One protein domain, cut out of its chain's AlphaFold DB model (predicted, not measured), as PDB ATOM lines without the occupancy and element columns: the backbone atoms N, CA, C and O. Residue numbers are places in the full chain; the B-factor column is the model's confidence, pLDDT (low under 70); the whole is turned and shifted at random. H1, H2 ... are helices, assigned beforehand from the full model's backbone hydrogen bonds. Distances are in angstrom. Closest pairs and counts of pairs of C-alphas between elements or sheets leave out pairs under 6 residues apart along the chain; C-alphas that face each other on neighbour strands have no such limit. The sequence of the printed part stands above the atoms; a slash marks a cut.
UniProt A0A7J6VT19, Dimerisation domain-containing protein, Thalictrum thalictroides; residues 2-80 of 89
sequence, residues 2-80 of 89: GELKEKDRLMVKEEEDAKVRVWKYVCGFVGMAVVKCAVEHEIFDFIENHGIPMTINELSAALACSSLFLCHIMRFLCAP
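This is residues 2 to 80 of the 89 residues of the protein "Dimerisation domain-containing protein" of Thalictrum thalictroides (UniProt A0A7J6VT19). One long, straight helix, H1, sticks out as an arm from a small compact head made by the four shorter helices H2 to H5. H2 runs on from the arm in nearly the same direction after a two-residue break, the short helices H3 and H4 are toward the far end of the head, and H5 folds back from there, packing on H4 with its first part and crossing H2 with its last part. The printed part has 79 residues with five named helices, in the order H1, H2, H3, H4, H5, and no named strand; its class is all helix. The whole is extended, with a radius of gyration of the C-alphas of 20.1 A and spans of 63 by 20 by 20 A, and it is the arm that makes the length.

The longest helix, H1, residues 2 to 26, touches no helix. H1 and H2, residues 29 to 40, meet only through their tight link of 2 residues. H2 touches H5, residues 67 to 78, at a steep tilt of 69 degrees, only just short of about perpendicular, and they run opposite ways. Their closest C-alphas are those of Val 34 and Ile 73, 6.0 A apart, and H5 touches H2 with residues 73 to 77 alone. With residues 67 to 71 alone, H5 touches H4, residues 56 to 62; the closest C-alphas are those of Ser 60 and Ser 67, 5.1 A apart. H4 and H5 also run opposite ways at a steep tilt of 69 degrees, only just short of about perpendicular. H3, residues 43 to 50, is close to H2 but not clearly touching, with the closest C-alphas those of Ala 38 and Phe 44, 6.7 A apart. H2 and H3 run the same way at a steep tilt of 46 degrees. H3 and H4 are near each other, with 5 pairs of C-alphas within 10 A, and their closest C-alphas are 8.3 A apart. H1 is apart from H3, H4 and H5; H2 and H4 are apart, and so are H3 and H5. In H1, H2, H3, H4 and H5 every backbone O of residue i is within hydrogen-bond range of the N of residue i+4 where both are inside the helix.

H1 has 25 residues, Gly 2 to Val 26, and measures 36.8 A from first to last C-alpha; it begins at C-alpha 2 at (44.853, -3.074, 56.796) and ends at C-alpha 26 at (23.376, 11.105, 30.505). H2, Phe 29 to Glu 40, is 16.4 A long. H3, Ile 43 to His 50, measures 10.7 A, and H4, Ile 56 to Ala 62, measures 9.9 A. H5, Ser 67 to Cys 78, is 15.8 A long and ends at C-alpha 78 at (37.643, 21.334, 18.041).

The two C-alphas farthest apart are those of Gly 2 and Asn 49, at 63.8 A, while those of Gly 2 and Pro 80, the first and last printed, are 43.2 A apart. Residues 2 to 29, of which 2 to 26 belong to H1, stand free, and so do residues 48 to 54, of which 48 to 50 belong to H3. Without these stretches the body has 44 residues, spans 24 by 17 by 15 A and has a radius of gyration of 9.6 A. The four links between the helices are tight, and the printed part has no cut. The mean pLDDT of the printed part is 87.0, and residues 79 to 80 are under 70, where the model's confidence is low.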
ATOM      1  N   GLY A   2      44.458  -3.601  58.118       75.00
ATOM      2  CA  GLY A   2      44.853  -3.074  56.796       75.00
ATOM      3  C   GLY A   2      43.910  -3.437  55.638       75.00
ATOM      4  O   GLY A   2      43.594  -2.579  54.827       75.00
ATOM      5  N   GLU A   3      43.388  -4.665  55.606       74.94
ATOM      6  CA  GLU A   3      42.539  -5.153  54.503       74.94
ATOM      7  C   GLU A   3      41.167  -4.467  54.417       74.94
ATOM      8  O   GLU A   3      40.630  -4.296  53.328       74.94
ATOM      9  N   LEU A   4      40.601  -4.048  55.552       81.69
ATOM     10  CA  LEU A   4      39.315  -3.344  55.585       81.69
ATOM     11  C   LEU A   4      39.439  -1.947  54.957       81.69
ATOM     12  O   LEU A   4      38.646  -1.590  54.097       81.69
ATOM     13  N   LYS A   5      40.510  -1.216  55.293       81.94
ATOM     14  CA  LYS A   5      40.793   0.111  54.721       81.94
ATOM     15  C   LYS A   5      41.037   0.073  53.211       81.94
ATOM     16  O   LYS A   5      40.766   1.056  52.528       81.94
ATOM     17  N   GLU A   6      41.583  -1.028  52.701       86.94
ATOM     18  CA  GLU A   6      41.813  -1.204  51.267       86.94
ATOM     19  C   GLU A   6      40.504  -1.472  50.516       86.94
ATOM     20  O   GLU A   6      40.252  -0.864  49.478       86.94
ATOM     21  N   LYS A   7      39.625  -2.304  51.089       86.44
ATOM     22  CA  LYS A   7      38.273  -2.538  50.562       86.44
ATOM     23  C   LYS A   7      37.434  -1.261  50.544       86.44
ATOM     24  O   LYS A   7      36.789  -0.988  49.538       86.44
ATOM     25  N   ASP A   8      37.499  -0.457  51.605       90.69
ATOM     26  CA  ASP A   8      36.785   0.824  51.671       90.69
ATOM     27  C   ASP A   8      37.270   1.794  50.579       90.69
ATOM     28  O   ASP A   8      36.463   2.428  49.903       90.69
ATOM     29  N   ARG A   9      38.587   1.865  50.334       89.38
ATOM     30  CA  ARG A   9      39.160   2.672  49.242       89.38
ATOM     31  C   ARG A   9      38.735   2.197  47.855       89.38
ATOM     32  O   ARG A   9      38.447   3.027  46.994       89.38
ATOM     33  N   LEU A  10      38.713   0.884  47.634       93.19
ATOM     34  CA  LEU A  10      38.255   0.291  46.378       93.19
ATOM     35  C   LEU A  10      36.779   0.611  46.122       93.19
ATOM     36  O   LEU A  10      36.453   1.060  45.028       93.19
ATOM     37  N   MET A  11      35.917   0.476  47.135       90.69
ATOM     38  CA  MET A  11      34.492   0.807  47.011       90.69
ATOM     39  C   MET A  11      34.259   2.287  46.686       90.69
ATOM     40  O   MET A  11      33.459   2.598  45.807       90.69
ATOM     41  N   VAL A  12      34.996   3.202  47.328       93.94
ATOM     42  CA  VAL A  12      34.917   4.640  47.009       93.94
ATOM     43  C   VAL A  12      35.304   4.899  45.552       93.94
ATOM     44  O   VAL A  12      34.599   5.615  44.843       93.94
ATOM     45  N   LYS A  13      36.381   4.272  45.071       94.25
ATOM     46  CA  LYS A  13      36.815   4.412  43.677       94.25
ATOM     47  C   LYS A  13      35.785   3.852  42.690       94.25
ATOM     48  O   LYS A  13      35.509   4.476  41.669       94.25
ATOM     49  N   GLU A  14      35.197   2.695  42.985       93.94
ATOM     50  CA  GLU A  14      34.151   2.100  42.145       93.94
ATOM     51  C   GLU A  14      32.900   2.986  42.065       93.94
ATOM     52  O   GLU A  14      32.302   3.104  40.990       93.94
ATOM     53  N   GLU A  15      32.530   3.639  43.170       94.12
ATOM     54  CA  GLU A  15      31.434   4.608  43.214       94.12
ATOM     55  C   GLU A  15      31.747   5.856  42.372       94.12
ATOM     56  O   GLU A  15      30.907   6.306  41.588       94.12
ATOM     57  N   GLU A  16      32.959   6.404  42.487       96.06
ATOM     58  CA  GLU A  16      33.420   7.528  41.661       96.06
ATOM     59  C   GLU A  16      33.402   7.174  40.168       96.06
ATOM     60  O   GLU A  16      32.840   7.914  39.352       96.06
ATOM     61  N   ASP A  17      33.922   6.001  39.807       96.38
ATOM     62  CA  ASP A  17      33.913   5.517  38.429       96.38
ATOM     63  C   ASP A  17      32.477   5.288  37.922       96.38
ATOM     64  O   ASP A  17      32.162   5.593  36.765       96.38
ATOM     65  N   ALA A  18      31.575   4.789  38.774       96.94
ATOM     66  CA  ALA A  18      30.159   4.641  38.445       96.94
ATOM     67  C   ALA A  18      29.495   5.998  38.179       96.94
ATOM     68  O   ALA A  18      28.794   6.139  37.173       96.94
ATOM     69  N   LYS A  19      29.771   7.016  39.006       96.69
ATOM     70  CA  LYS A  19      29.286   8.389  38.785       96.69
ATOM     71  C   LYS A  19      29.759   8.924  37.440       96.69
ATOM     72  O   LYS A  19      28.948   9.438  36.670       96.69
ATOM     73  N   VAL A  20      31.040   8.752  37.106       96.44
ATOM     74  CA  VAL A  20      31.581   9.178  35.804       96.44
ATOM     75  C   VAL A  20      30.883   8.457  34.648       96.44
ATOM     76  O   VAL A  20      30.549   9.095  33.646       96.44
ATOM     77  N   ARG A  21      30.625   7.148  34.761       96.00
ATOM     78  CA  ARG A  21      29.900   6.385  33.727       96.00
ATOM     79  C   ARG A  21      28.467   6.882  33.538       96.00
ATOM     80  O   ARG A  21      28.051   7.068  32.396       96.00
ATOM     81  N   VAL A  22      27.741   7.143  34.626       96.81
ATOM     82  CA  VAL A  22      26.378   7.696  34.567       96.81
ATOM     83  C   VAL A  22      26.384   9.063  33.887       96.81
ATOM     84  O   VAL A  22      25.599   9.280  32.968       96.81
ATOM     85  N   TRP A  23      27.311   9.954  34.249       95.69
ATOM     86  CA  TRP A  23      27.424  11.264  33.601       95.69
ATOM     87  C   TRP A  23      27.748  11.165  32.112       95.69
ATOM     88  O   TRP A  23      27.146  11.873  31.308       95.69
ATOM     89  N   LYS A  24      28.643  10.254  31.713       92.75
ATOM     90  CA  LYS A  24      28.926  10.002  30.291       92.75
ATOM     91  C   LYS A  24      27.701   9.491  29.536       92.75
ATOM     92  O   LYS A  24      27.501   9.895  28.398       92.75
ATOM     93  N   TYR A  25      26.892   8.631  30.154       93.50
ATOM     94  CA  TYR A  25      25.653   8.138  29.555       93.50
ATOM     95  C   TYR A  25      24.617   9.259  29.407       93.50
ATOM     96  O   TYR A  25      24.136   9.510  28.304       93.50
ATOM     97  N   VAL A  26      24.342   9.994  30.491       94.94
ATOM     98  CA  VAL A  26      23.376  11.105  30.505       94.94
ATOM     99  C   VAL A  26      23.782  12.207  29.528       94.94
ATOM    100  O   VAL A  26      22.936  12.707  28.798       94.94
ATOM    101  N   CYS A  27      25.064  12.567  29.465       88.00
ATOM    102  CA  CYS A  27      25.561  13.619  28.575       88.00
ATOM    103  C   CYS A  27      26.004  13.110  27.192       88.00
ATOM    104  O   CYS A  27      26.485  13.903  26.380       88.00
ATOM    105  N   GLY A  28      25.843  11.819  26.891       88.12
ATOM    106  CA  GLY A  28      26.329  11.215  25.647       88.12
ATOM    107  C   GLY A  28      25.707  11.823  24.386       88.12
ATOM    108  O   GLY A  28      26.352  11.888  23.342       88.12
ATOM    109  N   PHE A  29      24.484  12.350  24.493       88.19
ATOM    110  CA  PHE A  29      23.782  12.993  23.381       88.19
ATOM    111  C   PHE A  29      24.338  14.378  23.019       88.19
ATOM    112  O   PHE A  29      24.113  14.847  21.903       88.19
ATOM    113  N   VAL A  30      25.060  15.043  23.931       89.81
ATOM    114  CA  VAL A  30      25.488  16.443  23.759       89.81
ATOM    115  C   VAL A  30      26.385  16.595  22.533       89.81
ATOM    116  O   VAL A  30      26.196  17.522  21.752       89.81
ATOM    117  N   GLY A  31      27.310  15.656  22.310       86.19
ATOM    118  CA  GLY A  31      28.182  15.680  21.132       86.19
ATOM    119  C   GLY A  31      27.394  15.618  19.820       86.19
ATOM    120  O   GLY A  31      27.636  16.420  18.922       86.19
ATOM    121  N   MET A  32      26.404  14.726  19.733       88.94
ATOM    122  CA  MET A  32      25.547  14.593  18.549       88.94
ATOM    123  C   MET A  32      24.673  15.833  18.333       88.94
ATOM    124  O   MET A  32      24.544  16.303  17.207       88.94
ATOM    125  N   ALA A  33      24.103  16.392  19.404       88.94
ATOM    126  CA  ALA A  33      23.310  17.616  19.327       88.94
ATOM    127  C   ALA A  33      24.140  18.798  18.798       88.94
ATOM    128  O   ALA A  33      23.673  19.526  17.926       88.94
ATOM    129  N   VAL A  34      25.388  18.944  19.257       88.38
ATOM    130  CA  VAL A  34      26.305  19.975  18.750       88.38
ATOM    131  C   VAL A  34      26.594  19.778  17.260       88.38
ATOM    132  O   VAL A  34      26.553  20.749  16.508       88.38
ATOM    133  N   VAL A  35      26.856  18.541  16.821       87.94
ATOM    134  CA  VAL A  35      27.089  18.238  15.397       87.94
ATOM    135  C   VAL A  35      25.845  18.541  14.560       87.94
ATOM    136  O   VAL A  35      25.970  19.192  13.529       87.94
ATOM    137  N   LYS A  36      24.648  18.149  15.016       88.62
ATOM    138  CA  LYS A  36      23.379  18.461  14.337       88.62
ATOM    139  C   LYS A  36      23.197  19.967  14.163       88.62
ATOM    140  O   LYS A  36      22.953  20.404  13.047       88.62
ATOM    141  N   CYS A  37      23.396  20.755  15.221       87.38
ATOM    142  CA  CYS A  37      23.322  22.213  15.123       87.38
ATOM    143  C   CYS A  37      24.359  22.775  14.142       87.38
ATOM    144  O   CYS A  37      24.056  23.686  13.383       87.38
ATOM    145  N   ALA A  38      25.581  22.239  14.134       87.25
ATOM    146  CA  ALA A  38      26.621  22.703  13.221       87.25
ATOM    147  C   ALA A  38      26.308  22.394  11.747       87.25
ATOM    148  O   ALA A  38      26.650  23.202  10.889       87.25
ATOM    149  N   VAL A  39      25.633  21.274  11.467       87.19
ATOM    150  CA  VAL A  39      25.121  20.936  10.129       87.19
ATOM    151  C   VAL A  39      23.939  21.831   9.752       87.19
ATOM    152  O   VAL A  39      23.934  22.400   8.671       87.19
ATOM    153  N   GLU A  40      22.962  22.008  10.647       88.31
ATOM    154  CA  GLU A  40      21.774  22.848  10.401       88.31
ATOM    155  C   GLU A  40      22.116  24.320  10.150       88.31
ATOM    156  O   GLU A  40      21.405  25.004   9.421       88.31
ATOM    157  N   HIS A  41      23.195  24.807  10.762       83.75
ATOM    158  CA  HIS A  41      23.691  26.168  10.582       83.75
ATOM    159  C   HIS A  41      24.836  26.268   9.563       83.75
ATOM    160  O   HIS A  41      25.501  27.301   9.533       83.75
ATOM    161  N   GLU A  42      25.100  25.209   8.784       86.56
ATOM    162  CA  GLU A  42      26.141  25.163   7.738       86.56
ATOM    163  C   GLU A  42      27.514  25.671   8.228       86.56
ATOM    164  O   GLU A  42      28.312  26.242   7.486       86.56
ATOM    165  N   ILE A  43      27.815  25.469   9.519       87.69
ATOM    166  CA  ILE A  43      29.013  26.019  10.170       87.69
ATOM    167  C   ILE A  43      30.272  25.428   9.538       87.69
ATOM    168  O   ILE A  43      31.268  26.129   9.365       87.69
ATOM    169  N   PHE A  44      30.237  24.134   9.212       84.00
ATOM    170  CA  PHE A  44      31.359  23.445   8.579       84.00
ATOM    171  C   PHE A  44      31.638  24.005   7.186       84.00
ATOM    172  O   PHE A  44      32.765  24.424   6.930       84.00
ATOM    173  N   ASP A  45      30.604  24.092   6.349       84.75
ATOM    174  CA  ASP A  45      30.712  24.586   4.976       84.75
ATOM    175  C   ASP A  45      31.152  26.052   4.951       84.75
ATOM    176  O   ASP A  45      32.003  26.449   4.157       84.75
ATOM    177  N   PHE A  46      30.633  26.865   5.873       85.75
ATOM    178  CA  PHE A  46      31.016  28.263   5.998       85.75
ATOM    179  C   PHE A  46      32.502  28.429   6.357       85.75
ATOM    180  O   PHE A  46      33.202  29.255   5.767       85.75
ATOM    181  N   ILE A  47      33.016  27.624   7.293       85.00
ATOM    182  CA  ILE A  47      34.436  27.647   7.675       85.00
ATOM    183  C   ILE A  47      35.325  27.110   6.545       85.00
ATOM    184  O   ILE A  47      36.396  27.671   6.302       85.00
ATOM    185  N   GLU A  48      34.906  26.040   5.864       84.44
ATOM    186  CA  GLU A  48      35.659  25.426   4.764       84.44
ATOM    187  C   GLU A  48      35.775  26.376   3.565       84.44
ATOM    188  O   GLU A  48      36.882  26.623   3.078       84.44
ATOM    189  N   ASN A  49      34.663  26.996   3.161       85.00
ATOM    190  CA  ASN A  49      34.616  27.926   2.032       85.00
ATOM    191  C   ASN A  49      35.355  29.244   2.299       85.00
ATOM    192  O   ASN A  49      35.846  29.872   1.361       85.00
ATOM    193  N   HIS A  50      35.464  29.675   3.561       83.44
ATOM    194  CA  HIS A  50      36.180  30.908   3.899       83.44
ATOM    195  C   HIS A  50      37.701  30.789   3.680       83.44
ATOM    196  O   HIS A  50      38.370  31.791   3.430       83.44
ATOM    197  N   GLY A  51      38.276  29.582   3.784       75.12
ATOM    198  CA  GLY A  51      39.683  29.290   3.457       75.12
ATOM    199  C   GLY A  51      40.751  29.949   4.353       75.12
ATOM    200  O   GLY A  51      41.929  29.591   4.280       75.12
ATOM    201  N   ILE A  52      40.365  30.884   5.225       77.50
ATOM    202  CA  ILE A  52      41.232  31.645   6.135       77.50
ATOM    203  C   ILE A  52      40.706  31.485   7.570       77.50
ATOM    204  O   ILE A  52      39.487  31.453   7.761       77.50
ATOM    205  N   PRO A  53      41.586  31.400   8.593       77.38
ATOM    206  CA  PRO A  53      41.161  31.388   9.987       77.38
ATOM    207  C   PRO A  53      40.226  32.557  10.299       77.38
ATOM    208  O   PRO A  53      40.570  33.706  10.040       77.38
ATOM    209  N   MET A  54      39.076  32.242  10.885       83.88
ATOM    210  CA  MET A  54      38.057  33.213  11.258       83.88
ATOM    211  C   MET A  54      37.910  33.284  12.781       83.88
ATOM    212  O   MET A  54      38.009  32.273  13.486       83.88
ATOM    213  N   THR A  55      37.671  34.485  13.302       87.12
ATOM    214  CA  THR A  55      37.356  34.723  14.711       87.12
ATOM    215  C   THR A  55      35.911  34.329  15.039       87.12
ATOM    216  O   THR A  55      35.028  34.306  14.186       87.12
ATOM    217  N   ILE A  56      35.622  34.059  16.316       87.44
ATOM    218  CA  ILE A  56      34.252  33.736  16.757       87.44
ATOM    219  C   ILE A  56      33.275  34.890  16.480       87.44
ATOM    220  O   ILE A  56      32.098  34.641  16.234       87.44
ATOM    221  N   ASN A  57      33.746  36.139  16.501       87.38
ATOM    222  CA  ASN A  57      32.904  37.309  16.254       87.38
ATOM    223  C   ASN A  57      32.542  37.457  14.772       87.38
ATOM    224  O   ASN A  57      31.392  37.749  14.464       87.38
ATOM    225  N   GLU A  58      33.486  37.207  13.863       87.81
ATOM    226  CA  GLU A  58      33.213  37.183  12.417       87.81
ATOM    227  C   GLU A  58      32.220  36.067  12.070       87.81
ATOM    228  O   GLU A  58      31.249  36.301  11.353       87.81
ATOM    229  N   LEU A  59      32.392  34.885  12.669       88.06
ATOM    230  CA  LEU A  59      31.479  33.755  12.487       88.06
ATOM    231  C   LEU A  59      30.083  34.042  13.066       88.06
ATOM    232  O   LEU A  59      29.067  33.706  12.468       88.06
ATOM    233  N   SER A  60      30.028  34.705  14.222       90.12
ATOM    234  CA  SER A  60      28.791  35.163  14.864       90.12
ATOM    235  C   SER A  60      28.035  36.174  14.007       90.12
ATOM    236  O   SER A  60      26.818  36.050  13.866       90.12
ATOM    237  N   ALA A  61      28.745  37.127  13.401       89.19
ATOM    238  CA  ALA A  61      28.158  38.106  12.496       89.19
ATOM    239  C   ALA A  61      27.622  37.448  11.217       89.19
ATOM    240  O   ALA A  61      26.517  37.771  10.786       89.19
ATOM    241  N   ALA A  62      28.364  36.497  10.645       87.00
ATOM    242  CA  ALA A  62      27.961  35.808   9.424       87.00
ATOM    243  C   ALA A  62      26.753  34.878   9.612       87.00
ATOM    244  O   ALA A  62      25.883  34.817   8.750       87.00
ATOM    245  N   LEU A  63      26.683  34.182  10.749       85.62
ATOM    246  CA  LEU A  63      25.608  33.230  11.056       85.62
ATOM    247  C   LEU A  63      24.455  33.849  11.861       85.62
ATOM    248  O   LEU A  63      23.551  33.128  12.280       85.62
ATOM    249  N   ALA A  64      24.509  35.160  12.132       87.00
ATOM    250  CA  ALA A  64      23.562  35.888  12.981       87.00
ATOM    251  C   ALA A  64      23.262  35.170  14.318       87.00
ATOM    252  O   ALA A  64      22.128  35.135  14.796       87.00
ATOM    253  N   CYS A  65      24.290  34.575  14.930       85.50
ATOM    254  CA  CYS A  65      24.165  33.731  16.118       85.50
ATOM    255  C   CYS A  65      25.003  34.288  17.274       85.50
ATOM    256  O   CYS A  65      25.998  34.975  17.057       85.50
ATOM    257  N   SER A  66      24.642  33.981  18.523       88.94
ATOM    258  CA  SER A  66      25.384  34.452  19.698       88.94
ATOM    259  C   SER A  66      26.830  33.942  19.709       88.94
ATOM    260  O   SER A  66      27.078  32.734  19.678       88.94
ATOM    261  N   SER A  67      27.790  34.858  19.855       86.81
ATOM    262  CA  SER A  67      29.222  34.542  19.958       86.81
ATOM    263  C   SER A  67      29.551  33.613  21.135       86.81
ATOM    264  O   SER A  67      30.414  32.741  21.018       86.81
ATOM    265  N   LEU A  68      28.828  33.725  22.258       87.38
ATOM    266  CA  LEU A  68      28.983  32.830  23.411       87.38
ATOM    267  C   LEU A  68      28.543  31.399  23.088       87.38
ATOM    268  O   LEU A  68      29.233  30.443  23.448       87.38
ATOM    269  N   PHE A  69      27.419  31.242  22.389       84.00
ATOM    270  CA  PHE A  69      26.910  29.932  21.983       84.00
ATOM    271  C   PHE A  69      27.837  29.268  20.958       84.00
ATOM    272  O   PHE A  69      28.252  28.122  21.141       84.00
ATOM    273  N   LEU A  70      28.274  30.033  19.956       87.81
ATOM    274  CA  LEU A  70      29.284  29.616  18.985       87.81
ATOM    275  C   LEU A  70      30.603  29.213  19.653       87.81
ATOM    276  O   LEU A  70      31.196  28.203  19.284       87.81
ATOM    277  N   CYS A  71      31.048  29.931  20.688       87.38
ATOM    278  CA  CYS A  71      32.247  29.557  21.441       87.38
ATOM    279  C   CYS A  71      32.112  28.180  22.115       87.38
ATOM    280  O   CYS A  71      33.096  27.437  22.180       87.38
ATOM    281  N   HIS A  72      30.921  27.822  22.607       86.56
ATOM    282  CA  HIS A  72      30.656  26.493  23.164       86.56
ATOM    283  C   HIS A  72      30.659  25.417  22.081       86.56
ATOM    284  O   HIS A  72      31.409  24.448  22.211       86.56
ATOM    285  N   ILE A  73      29.913  25.623  20.992       86.75
ATOM    286  CA  ILE A  73      29.866  24.702  19.845       86.75
ATOM    287  C   ILE A  73      31.269  24.452  19.296       86.75
ATOM    288  O   ILE A  73      31.727  23.314  19.246       86.75
ATOM    289  N   MET A  74      32.009  25.514  18.976       86.25
ATOM    290  CA  MET A  74      33.348  25.408  18.395       86.25
ATOM    291  C   MET A  74      34.328  24.687  19.320       86.25
ATOM    292  O   MET A  74      35.207  23.969  18.858       86.25
ATOM    293  N   ARG A  75      34.183  24.826  20.641       86.00
ATOM    294  CA  ARG A  75      35.010  24.086  21.603       86.00
ATOM    295  C   ARG A  75      34.703  22.590  21.576       86.00
ATOM    296  O   ARG A  75      35.636  21.790  21.592       86.00
ATOM    297  N   PHE A  76      33.422  22.230  21.485       82.50
ATOM    298  CA  PHE A  76      32.981  20.845  21.326       82.50
ATOM    299  C   PHE A  76      33.393  20.239  19.980       82.50
ATOM    300  O   PHE A  76      33.693  19.053  19.947       82.50
ATOM    301  N   LEU A  77      33.464  21.028  18.902       80.56
ATOM    302  CA  LEU A  77      33.888  20.568  17.571       80.56
ATOM    303  C   LEU A  77      35.419  20.482  17.412       80.56
ATOM    304  O   LEU A  77      35.931  19.597  16.728       80.56
ATOM    305  N   CYS A  78      36.176  21.358  18.077       77.38
ATOM    306  CA  CYS A  78      37.643  21.334  18.041       77.38
ATOM    307  C   CYS A  78      38.254  20.228  18.921       77.38
ATOM    308  O   CYS A  78      39.316  19.700  18.592       77.38
ATOM    309  N   ALA A  79      37.604  19.857  20.031       67.12
ATOM    310  CA  ALA A  79      38.077  18.792  20.921       67.12
ATOM    311  C   ALA A  79      38.260  17.416  20.222       67.12
ATOM    312  O   ALA A  79      39.306  16.798  20.418       67.12
ATOM    313  N   PRO A  80      37.335  16.943  19.360       59.97
ATOM    314  CA  PRO A  80      37.491  15.703  18.592       59.97
ATOM    315  C   PRO A  80      38.383  15.815  17.333       59.97
ATOM    316  O   PRO A  80      38.373  14.906  16.512       59.97
TER     317      PRO A  80